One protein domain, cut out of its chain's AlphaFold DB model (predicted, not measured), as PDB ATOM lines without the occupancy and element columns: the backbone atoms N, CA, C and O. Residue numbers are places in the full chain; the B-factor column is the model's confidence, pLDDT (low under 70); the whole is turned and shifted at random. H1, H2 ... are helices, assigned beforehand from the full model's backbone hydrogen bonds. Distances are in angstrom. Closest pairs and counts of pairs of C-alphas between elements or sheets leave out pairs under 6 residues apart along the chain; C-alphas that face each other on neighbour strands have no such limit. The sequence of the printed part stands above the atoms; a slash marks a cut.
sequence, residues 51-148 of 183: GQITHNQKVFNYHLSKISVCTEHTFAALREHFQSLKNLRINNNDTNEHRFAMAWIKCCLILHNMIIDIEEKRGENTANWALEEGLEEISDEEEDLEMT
ATOM      1  N   GLY A  51     -75.745  22.262 -31.390       81.25
ATOM      2  CA  GLY A  51     -75.096  21.428 -30.373       81.25
ATOM      3  C   GLY A  51     -74.165  22.221 -29.458       81.25
ATOM      4  O   GLY A  51     -74.110  23.449 -29.517       81.25
ATOM      5  N   GLN A  52     -73.429  21.516 -28.602       81.94
ATOM      6  CA  GLN A  52     -72.373  22.074 -27.752       81.94
ATOM      7  C   GLN A  52     -71.090  21.261 -27.943       81.94
ATOM      8  O   GLN A  52     -71.149  20.100 -28.348       81.94
ATOM      9  N   ILE A  53     -69.947  21.878 -27.655       83.12
ATOM     10  CA  ILE A  53     -68.671  21.165 -27.551       83.12
ATOM     11  C   ILE A  53     -68.610  20.410 -26.220       83.12
ATOM     12  O   ILE A  53     -69.148  20.878 -25.212       83.12
ATOM     13  N   THR A  54     -67.988  19.233 -26.223       85.12
ATOM     14  CA  THR A  54     -67.849  18.401 -25.018       85.12
ATOM     15  C   THR A  54     -66.847  19.012 -24.039       85.12
ATOM     16  O   THR A  54     -66.028  19.846 -24.424       85.12
ATOM     17  N   HIS A  55     -66.864  18.578 -22.775       82.88
ATOM     18  CA  HIS A  55     -65.880  19.029 -21.784       82.88
ATOM     19  C   HIS A  55     -64.433  18.792 -22.260       82.88
ATOM     20  O   HIS A  55     -63.633  19.720 -22.263       82.88
ATOM     21  N   ASN A  56     -64.117  17.604 -22.786       80.19
ATOM     22  CA  ASN A  56     -62.775  17.306 -23.308       80.19
ATOM     23  C   ASN A  56     -62.375  18.222 -24.477       80.19
ATOM     24  O   ASN A  56     -61.226  18.653 -24.545       80.19
ATOM     25  N   GLN A  57     -63.315  18.562 -25.367       83.62
ATOM     26  CA  GLN A  57     -63.066  19.505 -26.464       83.62
ATOM     27  C   GLN A  57     -62.811  20.924 -25.949       83.62
ATOM     28  O   GLN A  57     -61.979  21.631 -26.511       83.62
ATOM     29  N   LYS A  58     -63.491  21.338 -24.872       84.00
ATOM     30  CA  LYS A  58     -63.214  22.620 -24.215       84.00
ATOM     31  C   LYS A  58     -61.819  22.648 -23.601       84.00
ATOM     32  O   LYS A  58     -61.078  23.580 -23.875       84.00
ATOM     33  N   VAL A  59     -61.442  21.613 -22.847       82.81
ATOM     34  CA  VAL A  59     -60.101  21.512 -22.247       82.81
ATOM     35  C   VAL A  59     -59.025  21.521 -23.339       82.81
ATOM     36  O   VAL A  59     -58.028  22.226 -23.230       82.81
ATOM     37  N   PHE A  60     -59.246  20.797 -24.440       84.62
ATOM     38  CA  PHE A  60     -58.357  20.843 -25.600       84.62
ATOM     39  C   PHE A  60     -58.226  22.255 -26.184       84.62
ATOM     40  O   PHE A  60     -57.107  22.716 -26.408       84.62
ATOM     41  N   ASN A  61     -59.352  22.937 -26.423       86.75
ATOM     42  CA  ASN A  61     -59.354  24.297 -26.953       86.75
ATOM     43  C   ASN A  61     -58.620  25.261 -26.016       86.75
ATOM     44  O   ASN A  61     -57.783  26.003 -26.506       86.75
ATOM     45  N   TYR A  62     -58.853  25.185 -24.705       84.38
ATOM     46  CA  TYR A  62     -58.163  25.995 -23.695       84.38
ATOM     47  C   TYR A  62     -56.640  25.837 -23.771       84.38
ATOM     48  O   TYR A  62     -55.899  26.810 -23.868       84.38
ATOM     49  N   HIS A  63     -56.132  24.603 -23.822       82.19
ATOM     50  CA  HIS A  63     -54.685  24.400 -23.935       82.19
ATOM     51  C   HIS A  63     -54.120  24.883 -25.273       82.19
ATOM     52  O   HIS A  63     -52.984  25.357 -25.329       82.19
ATOM     53  N   LEU A  64     -54.895  24.770 -26.352       84.06
ATOM     54  CA  LEU A  64     -54.499  25.284 -27.658       84.06
ATOM     55  C   LEU A  64     -54.491  26.823 -27.687       84.06
ATOM     56  O   LEU A  64     -53.537  27.402 -28.214       84.06
ATOM     57  N   SER A  65     -55.490  27.471 -27.084       82.12
ATOM     58  CA  SER A  65     -55.539  28.922 -26.866       82.12
ATOM     59  C   SER A  65     -54.332  29.370 -26.052       82.12
ATOM     60  O   SER A  65     -53.556  30.188 -26.528       82.12
ATOM     61  N   LYS A  66     -54.061  28.722 -24.914       79.94
ATOM     62  CA  LYS A  66     -52.887  28.974 -24.067       79.94
ATOM     63  C   LYS A  66     -51.568  28.923 -24.836       79.94
ATOM     64  O   LYS A  66     -50.759  29.841 -24.745       79.94
ATOM     65  N   ILE A  67     -51.343  27.882 -25.644       81.12
ATOM     66  CA  ILE A  67     -50.144  27.795 -26.499       81.12
ATOM     67  C   ILE A  67     -50.096  28.959 -27.500       81.12
ATOM     68  O   ILE A  67     -49.014  29.487 -27.774       81.12
ATOM     69  N   SER A  68     -51.246  29.341 -28.056       81.75
ATOM     70  CA  SER A  68     -51.357  30.401 -29.059       81.75
ATOM     71  C   SER A  68     -51.050  31.774 -28.478       81.75
ATOM     72  O   SER A  68     -50.119  32.424 -28.949       81.75
ATOM     73  N   VAL A  69     -51.727  32.131 -27.392       80.62
ATOM     74  CA  VAL A  69     -51.533  33.356 -26.612       80.62
ATOM     75  C   VAL A  69     -50.067  33.494 -26.194       80.62
ATOM     76  O   VAL A  69     -49.398  34.457 -26.571       80.62
ATOM     77  N   CYS A  70     -49.485  32.479 -25.541       78.44
ATOM     78  CA  CYS A  70     -48.070  32.521 -25.153       78.44
ATOM     79  C   CYS A  70     -47.132  32.733 -26.355       78.44
ATOM     80  O   CYS A  70     -46.140  33.460 -26.260       78.44
ATOM     81  N   THR A  71     -47.424  32.099 -27.496       80.88
ATOM     82  CA  THR A  71     -46.623  32.255 -28.719       80.88
ATOM     83  C   THR A  71     -46.727  33.680 -29.268       80.88
ATOM     84  O   THR A  71     -45.708  34.265 -29.640       80.88
ATOM     85  N   GLU A  72     -47.931  34.248 -29.311       82.06
ATOM     86  CA  GLU A  72     -48.193  35.605 -29.790       82.06
ATOM     87  C   GLU A  72     -47.484  36.657 -28.940       82.06
ATOM     88  O   GLU A  72     -46.719  37.456 -29.493       82.06
ATOM     89  N   HIS A  73     -47.628  36.597 -27.616       80.56
ATOM     90  CA  HIS A  73     -46.944  37.513 -26.704       80.56
ATOM     91  C   HIS A  73     -45.419  37.374 -26.771       80.56
ATOM     92  O   HIS A  73     -44.706  38.378 -26.824       80.56
ATOM     93  N   THR A  74     -44.894  36.148 -26.887       80.62
ATOM     94  CA  THR A  74     -43.449  35.931 -27.095       80.62
ATOM     95  C   THR A  74     -42.971  36.622 -28.376       80.62
ATOM     96  O   THR A  74     -41.933  37.291 -28.393       80.62
ATOM     97  N   PHE A  75     -43.730  36.509 -29.471       81.44
ATOM     98  CA  PHE A  75     -43.399  37.207 -30.712       81.44
ATOM     99  C   PHE A  75     -43.564  38.726 -30.609       81.44
ATOM    100  O   PHE A  75     -42.797  39.447 -31.256       81.44
ATOM    101  N   ALA A  76     -44.524  39.220 -29.828       82.56
ATOM    102  CA  ALA A  76     -44.683  40.643 -29.551       82.56
ATOM    103  C   ALA A  76     -43.443  41.186 -28.827       82.56
ATOM    104  O   ALA A  76     -42.767  42.064 -29.373       82.56
ATOM    105  N   ALA A  77     -43.050  40.573 -27.707       83.50
ATOM    106  CA  ALA A  77     -41.844  40.925 -26.955       83.50
ATOM    107  C   ALA A  77     -40.582  40.879 -27.836       83.50
ATOM    108  O   ALA A  77     -39.780  41.818 -27.855       83.50
ATOM    109  N   LEU A  78     -40.433  39.835 -28.661       85.50
ATOM    110  CA  LEU A  78     -39.325  39.723 -29.612       85.50
ATOM    111  C   LEU A  78     -39.293  40.895 -30.608       85.50
ATOM    112  O   LEU A  78     -38.232  41.470 -30.865       85.50
ATOM    113  N   ARG A  79     -40.437  41.257 -31.200       83.00
ATOM    114  CA  ARG A  79     -40.528  42.362 -32.172       83.00
ATOM    115  C   ARG A  79     -40.281  43.720 -31.527       83.00
ATOM    116  O   ARG A  79     -39.771  44.618 -32.201       83.00
ATOM    117  N   GLU A  80     -40.651  43.892 -30.265       82.75
ATOM    118  CA  GLU A  80     -40.403  45.124 -29.522       82.75
ATOM    119  C   GLU A  80     -38.935  45.293 -29.141       82.75
ATOM    120  O   GLU A  80     -38.373  46.368 -29.369       82.75
ATOM    121  N   HIS A  81     -38.282  44.229 -28.672       82.94
ATOM    122  CA  HIS A  81     -36.849  44.255 -28.373       82.94
ATOM    123  C   HIS A  81     -36.009  44.441 -29.638       82.94
ATOM    124  O   HIS A  81     -35.059  45.226 -29.662       82.94
ATOM    125  N   PHE A  82     -36.382  43.776 -30.732       86.19
ATOM    126  CA  PHE A  82     -35.655  43.842 -31.995       86.19
ATOM    127  C   PHE A  82     -36.454  44.608 -33.043       86.19
ATOM    128  O   PHE A  82     -36.948  44.029 -34.009       86.19
ATOM    129  N   GLN A  83     -36.496  45.940 -32.924       82.44
ATOM    130  CA  GLN A  83     -37.148  46.825 -33.909       82.44
ATOM    131  C   GLN A  83     -36.650  46.598 -35.352       82.44
ATOM    132  O   GLN A  83     -37.373  46.875 -36.310       82.44
ATOM    133  N   SER A  84     -35.449  46.024 -35.530       83.62
ATOM    134  CA  SER A  84     -34.945  45.555 -36.829       83.62
ATOM    135  C   SER A  84     -35.875  44.557 -37.530       83.62
ATOM    136  O   SER A  84     -35.894  44.508 -38.755       83.62
ATOM    137  N   LEU A  85     -36.668  43.785 -36.777       83.19
ATOM    138  CA  LEU A  85     -37.652  42.843 -37.314       83.19
ATOM    139  C   LEU A  85     -38.877  43.555 -37.902       83.19
ATOM    140  O   LEU A  85     -39.469  43.046 -38.848       83.19
ATOM    141  N   LYS A  86     -39.241  44.745 -37.399       75.69
ATOM    142  CA  LYS A  86     -40.401  45.507 -37.900       75.69
ATOM    143  C   LYS A  86     -40.177  46.076 -39.303       75.69
ATOM    144  O   LYS A  86     -41.131  46.276 -40.043       75.69
ATOM    145  N   ASN A  87     -38.921  46.327 -39.670       71.38
ATOM    146  CA  ASN A  87     -38.535  46.907 -40.959       71.38
ATOM    147  C   ASN A  87     -37.681  45.955 -41.804       71.38
ATOM    148  O   ASN A  87     -36.937  46.410 -42.676       71.38
ATOM    149  N   LEU A  88     -37.770  44.644 -41.556       75.88
ATOM    150  CA  LEU A  88     -37.051  43.649 -42.340       75.88
ATOM    151  C   LEU A  88     -37.674  43.572 -43.741       75.88
ATOM    152  O   LEU A  88     -38.654  42.870 -43.977       75.88
ATOM    153  N   ARG A  89     -37.135  44.362 -44.671       72.00
ATOM    154  CA  ARG A  89     -37.550  44.357 -46.076       72.00
ATOM    155  C   ARG A  89     -36.883  43.178 -46.763       72.00
ATOM    156  O   ARG A  89     -35.665  43.166 -46.904       72.00
ATOM    157  N   ILE A  90     -37.692  42.208 -47.165       71.44
ATOM    158  CA  ILE A  90     -37.253  41.040 -47.924       71.44
ATOM    159  C   ILE A  90     -37.854  41.166 -49.316       71.44
ATOM    160  O   ILE A  90     -39.072  41.277 -49.467       71.44
ATOM    161  N   ASN A  91     -37.014  41.167 -50.341       66.56
ATOM    162  CA  ASN A  91     -37.459  41.024 -51.710       66.56
ATOM    163  C   ASN A  91     -37.822  39.559 -51.965       66.56
ATOM    164  O   ASN A  91     -36.970  38.670 -51.927       66.56
ATOM    165  N   ASN A  92     -39.095  39.304 -52.269       62.22
ATOM    166  CA  ASN A  92     -39.603  37.946 -52.456       62.22
ATOM    167  C   ASN A  92     -38.931  37.179 -53.609       62.22
ATOM    168  O   ASN A  92     -38.989  35.950 -53.608       62.22
ATOM    169  N   ASN A  93     -38.261  37.866 -54.540       66.12
ATOM    170  CA  ASN A  93     -37.598  37.241 -55.687       66.12
ATOM    171  C   ASN A  93     -36.107  36.915 -55.479       66.12
ATOM    172  O   ASN A  93     -35.515  36.309 -56.371       66.12
ATOM    173  N   ASP A  94     -35.492  37.270 -54.342       79.00
ATOM    174  CA  ASP A  94     -34.072  36.986 -54.090       79.00
ATOM    175  C   ASP A  94     -33.878  35.934 -52.983       79.00
ATOM    176  O   ASP A  94     -34.112  36.158 -51.796       79.00
ATOM    177  N   THR A  95     -33.382  34.759 -53.380       80.69
ATOM    178  CA  THR A  95     -33.065  33.651 -52.461       80.69
ATOM    179  C   THR A  95     -31.989  34.030 -51.434       80.69
ATOM    180  O   THR A  95     -31.999  33.516 -50.314       80.69
ATOM    181  N   ASN A  96     -31.062  34.929 -51.774       82.31
ATOM    182  CA  ASN A  96     -30.048  35.408 -50.839       82.31
ATOM    183  C   ASN A  96     -30.645  36.339 -49.784       82.31
ATOM    184  O   ASN A  96     -30.287  36.210 -48.613       82.31
ATOM    185  N   GLU A  97     -31.585  37.208 -50.161       81.81
ATOM    186  CA  GLU A  97     -32.309  38.050 -49.202       81.81
ATOM    187  C   GLU A  97     -33.162  37.205 -48.249       81.81
ATOM    188  O   GLU A  97     -33.127  37.432 -47.040       81.81
ATOM    189  N   HIS A  98     -33.831  36.155 -48.742       82.19
ATOM    190  CA  HIS A  98     -34.540  35.191 -47.883       82.19
ATOM    191  C   HIS A  98     -33.602  34.503 -46.888       82.19
ATOM    192  O   HIS A  98     -33.908  34.396 -45.700       82.19
ATOM    193  N   ARG A  99     -32.427  34.049 -47.344       86.06
ATOM    194  CA  ARG A  99     -31.421  33.435 -46.459       86.06
ATOM    195  C   ARG A  99     -30.895  34.419 -45.422       86.06
ATOM    196  O   ARG A  99     -30.735  34.032 -44.265       86.06
ATOM    197  N   PHE A 100     -30.643  35.663 -45.824       87.94
ATOM    198  CA  PHE A 100     -30.229  36.727 -44.918       87.94
ATOM    199  C   PHE A 100     -31.304  36.994 -43.865       87.94
ATOM    200  O   PHE A 100     -31.000  36.989 -42.676       87.94
ATOM    201  N   ALA A 101     -32.565  37.127 -44.274       87.44
ATOM    202  CA  ALA A 101     -33.683  37.335 -43.368       87.44
ATOM    203  C   ALA A 101     -33.850  36.185 -42.369       87.44
ATOM    204  O   ALA A 101     -33.984  36.422 -41.171       87.44
ATOM    205  N   MET A 102     -33.763  34.933 -42.831       87.69
ATOM    206  CA  MET A 102     -33.790  33.770 -41.942       87.69
ATOM    207  C   MET A 102     -32.627  33.779 -40.945       87.69
ATOM    208  O   MET A 102     -32.826  33.467 -39.773       87.69
ATOM    209  N   ALA A 103     -31.413  34.115 -41.392       90.00
ATOM    210  CA  ALA A 103     -30.259  34.229 -40.506       90.00
ATOM    211  C   ALA A 103     -30.453  35.357 -39.482       90.00
ATOM    212  O   ALA A 103     -30.190  35.154 -38.301       90.00
ATOM    213  N   TRP A 104     -30.987  36.502 -39.910       90.56
ATOM    214  CA  TRP A 104     -31.284  37.640 -39.048       90.56
ATOM    215  C   TRP A 104     -32.310  37.288 -37.967       90.56
ATOM    216  O   TRP A 104     -32.053  37.503 -36.785       90.56
ATOM    217  N   ILE A 105     -33.431  36.667 -38.351       89.75
ATOM    218  CA  ILE A 105     -34.465  36.197 -37.417       89.75
ATOM    219  C   ILE A 105     -33.864  35.209 -36.409       89.75
ATOM    220  O   ILE A 105     -34.102  35.342 -35.211       89.75
ATOM    221  N   LYS A 106     -33.035  34.257 -36.863       91.00
ATOM    222  CA  LYS A 106     -32.338  33.316 -35.969       91.00
ATOM    223  C   LYS A 106     -31.417  34.030 -34.981       91.00
ATOM    224  O   LYS A 106     -31.425  33.681 -33.805       91.00
ATOM    225  N   CYS A 107     -30.658  35.029 -35.427       92.88
ATOM    226  CA  CYS A 107     -29.822  35.836 -34.540       92.88
ATOM    227  C   CYS A 107     -30.665  36.569 -33.488       92.88
ATOM    228  O   CYS A 107     -30.316  36.520 -32.313       92.88
ATOM    229  N   CYS A 108     -31.784  37.189 -33.876       90.81
ATOM    230  CA  CYS A 108     -32.698  37.838 -32.932       90.81
ATOM    231  C   CYS A 108     -33.249  36.850 -31.895       90.81
ATOM    232  O   CYS A 108     -33.256  37.177 -30.717       90.81
ATOM    233  N   LEU A 109     -33.648  35.639 -32.301       90.56
ATOM    234  CA  LEU A 109     -34.130  34.603 -31.374       90.56
ATOM    235  C   LEU A 109     -33.051  34.175 -30.370       90.56
ATOM    236  O   LEU A 109     -33.315  34.092 -29.176       90.56
ATOM    237  N   ILE A 110     -31.823  33.935 -30.840       92.62
ATOM    238  CA  ILE A 110     -30.702  33.558 -29.966       92.62
ATOM    239  C   ILE A 110     -30.401  34.683 -28.971       92.62
ATOM    240  O   ILE A 110     -30.252  34.426 -27.779       92.62
ATOM    241  N   LEU A 111     -30.335  35.927 -29.452       92.31
ATOM    242  CA  LEU A 111     -30.080  37.088 -28.604       92.31
ATOM    243  C   LEU A 111     -31.214  37.326 -27.605       92.31
ATOM    244  O   LEU A 111     -30.935  37.669 -26.465       92.31
ATOM    245  N   HIS A 112     -32.471  37.118 -28.002       89.00
ATOM    246  CA  HIS A 112     -33.622  37.221 -27.109       89.00
ATOM    247  C   HIS A 112     -33.510  36.245 -25.937       89.00
ATOM    248  O   HIS A 112     -33.600  36.666 -24.789       89.00
ATOM    249  N   ASN A 113     -33.207  34.974 -26.219       89.38
ATOM    250  CA  ASN A 113     -33.015  33.965 -25.177       89.38
ATOM    251  C   ASN A 113     -31.844  34.326 -24.251       89.38
ATOM    252  O   ASN A 113     -31.953  34.199 -23.038       89.38
ATOM    253  N   MET A 114     -30.741  34.842 -24.805       91.75
ATOM    254  CA  MET A 114     -29.618  35.320 -23.991       91.75
ATOM    255  C   MET A 114     -29.999  36.509 -23.101       91.75
ATOM    256  O   MET A 114     -29.510  36.593 -21.979       91.75
ATOM    257  N   ILE A 115     -30.832  37.434 -23.591       89.25
ATOM    258  CA  ILE A 115     -31.321  38.574 -22.805       89.25
ATOM    259  C   ILE A 115     -32.176  38.072 -21.641       89.25
ATOM    260  O   ILE A 115     -31.889  38.453 -20.513       89.25
ATOM    261  N   ILE A 116     -33.130  37.168 -21.894       86.38
ATOM    262  CA  ILE A 116     -33.961  36.551 -20.846       86.38
ATOM    263  C   ILE A 116     -33.075  35.925 -19.757       86.38
ATOM    264  O   ILE A 116     -33.208  36.265 -18.583       86.38
ATOM    265  N   ASP A 117     -32.101  35.096 -20.146       88.75
ATOM    266  CA  ASP A 117     -31.182  34.439 -19.206       88.75
ATOM    267  C   ASP A 117     -30.343  35.435 -18.379       88.75
ATOM    268  O   ASP A 117     -29.899  35.126 -17.268       88.75
ATOM    269  N   ILE A 118     -30.007  36.596 -18.947       90.62
ATOM    270  CA  ILE A 118     -29.226  37.640 -18.267       90.62
ATOM    271  C   ILE A 118     -30.108  38.418 -17.296       90.62
ATOM    272  O   ILE A 118     -29.665  38.697 -16.180       90.62
ATOM    273  N   GLU A 119     -31.319  38.769 -17.712       90.44
ATOM    274  CA  GLU A 119     -32.290  39.492 -16.894       90.44
ATOM    275  C   GLU A 119     -32.694  38.674 -15.671       90.44
ATOM    276  O   GLU A 119     -32.597  39.176 -14.551       90.44
ATOM    277  N   GLU A 120     -32.978  37.382 -15.855       88.12
ATOM    278  CA  GLU A 120     -33.281  36.462 -14.757       88.12
ATOM    279  C   GLU A 120     -32.154  36.453 -13.709       88.12
ATOM    280  O   GLU A 120     -32.394  36.604 -12.510       88.12
ATOM    281  N   LYS A 121     -30.890  36.381 -14.151       91.75
ATOM    282  CA  LYS A 121     -29.716  36.426 -13.256       91.75
ATOM    283  C   LYS A 121     -29.543  37.765 -12.541       91.75
ATOM    284  O   LYS A 121     -28.855  37.820 -11.521       91.75
ATOM    285  N   ARG A 122     -30.103  38.844 -13.085       89.69
ATOM    286  CA  ARG A 122     -30.067  40.195 -12.511       89.69
ATOM    287  C   ARG A 122     -31.288  40.513 -11.650       89.69
ATOM    288  O   ARG A 122     -31.259  41.521 -10.950       89.69
ATOM    289  N   GLY A 123     -32.323  39.670 -11.676       88.12
ATOM    290  CA  GLY A 123     -33.627  39.983 -11.092       88.12
ATOM    291  C   GLY A 123     -34.378  41.077 -11.861       88.12
ATOM    292  O   GLY A 123     -35.229  41.753 -11.289       88.12
ATOM    293  N   GLU A 124     -34.028  41.285 -13.130       85.94
ATOM    294  CA  GLU A 124     -34.745  42.141 -14.074       85.94
ATOM    295  C   GLU A 124     -35.740  41.269 -14.857       85.94
ATOM    296  O   GLU A 124     -35.565  40.054 -14.948       85.94
ATOM    297  N   ASN A 125     -36.793  41.867 -15.416       76.19
ATOM    298  CA  ASN A 125     -37.706  41.139 -16.295       76.19
ATOM    299  C   ASN A 125     -38.420  42.110 -17.242       76.19
ATOM    300  O   ASN A 125     -39.514  42.595 -16.954       76.19
ATOM    301  N   THR A 126     -37.772  42.453 -18.357       75.81
ATOM    302  CA  THR A 126     -38.323  43.427 -19.315       75.81
ATOM    303  C   THR A 126     -39.393  42.827 -20.223       75.81
ATOM    304  O   THR A 126     -40.175  43.570 -20.814       75.81
ATOM    305  N   ALA A 127     -39.478  41.496 -20.291       71.81
ATOM    306  CA  ALA A 127     -40.489  40.767 -21.048       71.81
ATOM    307  C   ALA A 127     -41.679  40.285 -20.189       71.81
ATOM    308  O   ALA A 127     -42.580  39.651 -20.735       71.81
ATOM    309  N   ASN A 128     -41.718  40.580 -18.878       71.81
ATOM    310  CA  ASN A 128     -42.740  40.012 -17.987       71.81
ATOM    311  C   ASN A 128     -44.153  40.425 -18.364       71.81
ATOM    312  O   ASN A 128     -45.057  39.613 -18.255       71.81
ATOM    313  N   TRP A 129     -44.328  41.660 -18.837       76.75
ATOM    314  CA  TRP A 129     -45.627  42.178 -19.260       76.75
ATOM    315  C   TRP A 129     -46.276  41.272 -20.317       76.75
ATOM    316  O   TRP A 129     -47.474  41.039 -20.277       76.75
ATOM    317  N   ALA A 130     -45.471  40.694 -21.215       69.88
ATOM    318  CA  ALA A 130     -45.944  39.791 -22.255       69.88
ATOM    319  C   ALA A 130     -46.358  38.426 -21.672       69.88
ATOM    320  O   ALA A 130     -47.251  37.763 -22.191       69.88
ATOM    321  N   LEU A 131     -45.714  37.994 -20.584       67.44
ATOM    322  CA  LEU A 131     -46.091  36.779 -19.864       67.44
ATOM    323  C   LEU A 131     -47.347  37.000 -19.006       67.44
ATOM    324  O   LEU A 131     -48.200  36.122 -18.949       67.44
ATOM    325  N   GLU A 132     -47.443  38.159 -18.353       70.75
ATOM    326  CA  GLU A 132     -48.561  38.579 -17.502       70.75
ATOM    327  C   GLU A 132     -49.849  38.738 -18.315       70.75
ATOM    328  O   GLU A 132     -50.839  38.105 -17.962       70.75
ATOM    329  N   GLU A 133     -49.822  39.464 -19.443       69.75
ATOM    330  CA  GLU A 133     -50.979  39.568 -20.352       69.75
ATOM    331  C   GLU A 133     -51.450  38.183 -20.815       69.75
ATOM    332  O   GLU A 133     -52.638  37.872 -20.759       69.75
ATOM    333  N   GLY A 134     -50.508  37.312 -21.192       65.56
ATOM    334  CA  GLY A 134     -50.854  35.964 -21.616       65.56
ATOM    335  C   GLY A 134     -51.483  35.125 -20.501       65.56
ATOM    336  O   GLY A 134     -52.383  34.339 -20.771       65.56
ATOM    337  N   LEU A 135     -51.031  35.274 -19.251       68.12
ATOM    338  CA  LEU A 135     -51.584  34.562 -18.094       68.12
ATOM    339  C   LEU A 135     -52.965  35.083 -17.681       68.12
ATOM    340  O   LEU A 135     -53.794  34.270 -17.273       68.12
ATOM    341  N   GLU A 136     -53.218  36.389 -17.798       70.62
ATOM    342  CA  GLU A 136     -54.536  36.984 -17.544       70.62
ATOM    343  C   GLU A 136     -55.576  36.456 -18.542       70.62
ATOM    344  O   GLU A 136     -56.595  35.908 -18.119       70.62
ATOM    345  N   GLU A 137     -55.274  36.482 -19.848       67.44
ATOM    346  CA  GLU A 137     -56.168  35.937 -20.885       67.44
ATOM    347  C   GLU A 137     -56.462  34.439 -20.682       67.44
ATOM    348  O   GLU A 137     -57.583  33.977 -20.889       67.44
ATOM    349  N   ILE A 138     -55.464  33.670 -20.234       68.12
ATOM    350  CA  ILE A 138     -55.633  32.247 -19.911       68.12
ATOM    351  C   ILE A 138     -56.531  32.061 -18.684       68.12
ATOM    352  O   ILE A 138     -57.341  31.136 -18.664       68.12
ATOM    353  N   SER A 139     -56.375  32.890 -17.649       66.00
ATOM    354  CA  SER A 139     -57.154  32.757 -16.413       66.00
ATOM    355  C   SER A 139     -58.653  32.966 -16.649       66.00
ATOM    356  O   SER A 139     -59.459  32.190 -16.135       66.00
ATOM    357  N   ASP A 140     -59.008  33.912 -17.522       65.00
ATOM    358  CA  ASP A 140     -60.391  34.159 -17.934       65.00
ATOM    359  C   ASP A 140     -60.995  32.943 -18.667       65.00
ATOM    360  O   ASP A 140     -62.149  32.578 -18.436       65.00
ATOM    361  N   GLU A 141     -60.218  32.261 -19.521       65.81
ATOM    362  CA  GLU A 141     -60.682  31.044 -20.207       65.81
ATOM    363  C   GLU A 141     -60.807  29.824 -19.270       65.81
ATOM    364  O   GLU A 141     -61.585  28.908 -19.553       65.81
ATOM    365  N   GLU A 142     -60.045  29.770 -18.170       66.88
ATOM    366  CA  GLU A 142     -60.067  28.655 -17.211       66.88
ATOM    367  C   GLU A 142     -61.320  28.687 -16.323       66.88
ATOM    368  O   GLU A 142     -61.949  27.646 -16.113       66.88
ATOM    369  N   GLU A 143     -61.751  29.875 -15.883       61.50
ATOM    370  CA  GLU A 143     -63.012  30.053 -15.143       61.50
ATOM    371  C   GLU A 143     -64.233  29.560 -15.952       61.50
ATOM    372  O   GLU A 143     -65.157  28.945 -15.405       61.50
ATOM    373  N   ASP A 144     -64.209  29.719 -17.279       63.19
ATOM    374  CA  ASP A 144     -65.255  29.238 -18.194       63.19
ATOM    375  C   ASP A 144     -65.334  27.696 -18.301       63.19
ATOM    376  O   ASP A 144     -66.372  27.136 -18.702       63.19
ATOM    377  N   LEU A 145     -64.264  26.975 -17.939       63.84
ATOM    378  CA  LEU A 145     -64.236  25.506 -17.932       63.84
ATOM    379  C   LEU A 145     -64.926  24.912 -16.699       63.84
ATOM    380  O   LEU A 145     -65.612  23.889 -16.830       63.84
ATOM    381  N   GLU A 146     -64.782  25.543 -15.529       58.59
ATOM    382  CA  GLU A 146     -65.319  25.047 -14.251       58.59
ATOM    383  C   GLU A 146     -66.850  25.172 -14.156       58.59
ATOM    384  O   GLU A 146     -67.512  24.393 -13.469       58.59
ATOM    385  N   MET A 147     -67.449  26.083 -14.925       55.28
ATOM    386  CA  MET A 147     -68.870  26.430 -14.830       55.28
ATOM    387  C   MET A 147     -69.839  25.497 -15.584       55.28
ATOM    388  O   MET A 147     -71.020  25.828 -15.731       55.28
ATOM    389  N   THR A 148     -69.404  24.324 -16.070       52.16
ATOM    390  CA  THR A 148     -70.289  23.423 -16.838       52.16
ATOM    391  C   THR A 148     -70.431  22.014 -16.267       52.16
ATOM    392  O   THR A 148     -69.609  21.139 -16.515       52.16
TER     393      THR A 148
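This is residues 51 to 148 of the 183 residues of the protein "DDE Tnp4 domain-containing protein" of Serpula lacrymans var. lacrymans (strain S7.3) (UniProt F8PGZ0). Picture a T: two helices, H1 and H3, lie side by side in opposite directions as the stem, and the long helix H2 crosses the end of H1 as the bar. The contact of bar and stem is small, and H3 stays apart from H2. The printed part has 98 residues with three named helices, H1, H2, H3 along the chain, and no named strand; the class is all helix. The whole is loose and flat, with a radius of gyration of the C-alphas of 18.2 A and spans of 53 by 41 by 17 A.

Start with H1, residues 55 to 81, and look at its residues 78 to 81, which alone touch H2, residues 95 to 122. On H2 the touching residues are 108 to 112 alone; the closest C-alphas, of Leu 78 and His 112, are 6.7 A apart. The two lines are about perpendicular, at 84 degrees. H3, residues 128 to 146, touches H1; its closest C-alphas, of His 73 and Ala 130, are 5.1 A apart. They run opposite ways at a shallow tilt of 11 degrees. H2 and H3 are apart. Every O i to N i+4 pair is within hydrogen-bond range in H1, 23 of 24 in H2 and 12 of 15 in H3.

Find C-alpha 55 at (-65.880, 19.029, -21.784); from there H1 runs 39.0 A to C-alpha 81. H2 begins at C-alpha 95, at (-33.065, 33.651, -52.461), and runs 40.6 A to C-alpha 122. H3 runs 27.3 A from C-alpha 128 to C-alpha 146, at (-65.319, 25.047, -14.251).

The farthest C-alphas, of Asn 96 and Thr 148, are 54.0 A apart. The printed part has no cut. The link from H1 to H2, residues 82 to 94, is long; that from H2 to H3 is tight. Look for pLDDT under 70 at residues 91 to 93, 130 to 131, 133 to 135 and 137 to 148; the mean of the printed part is 79.6.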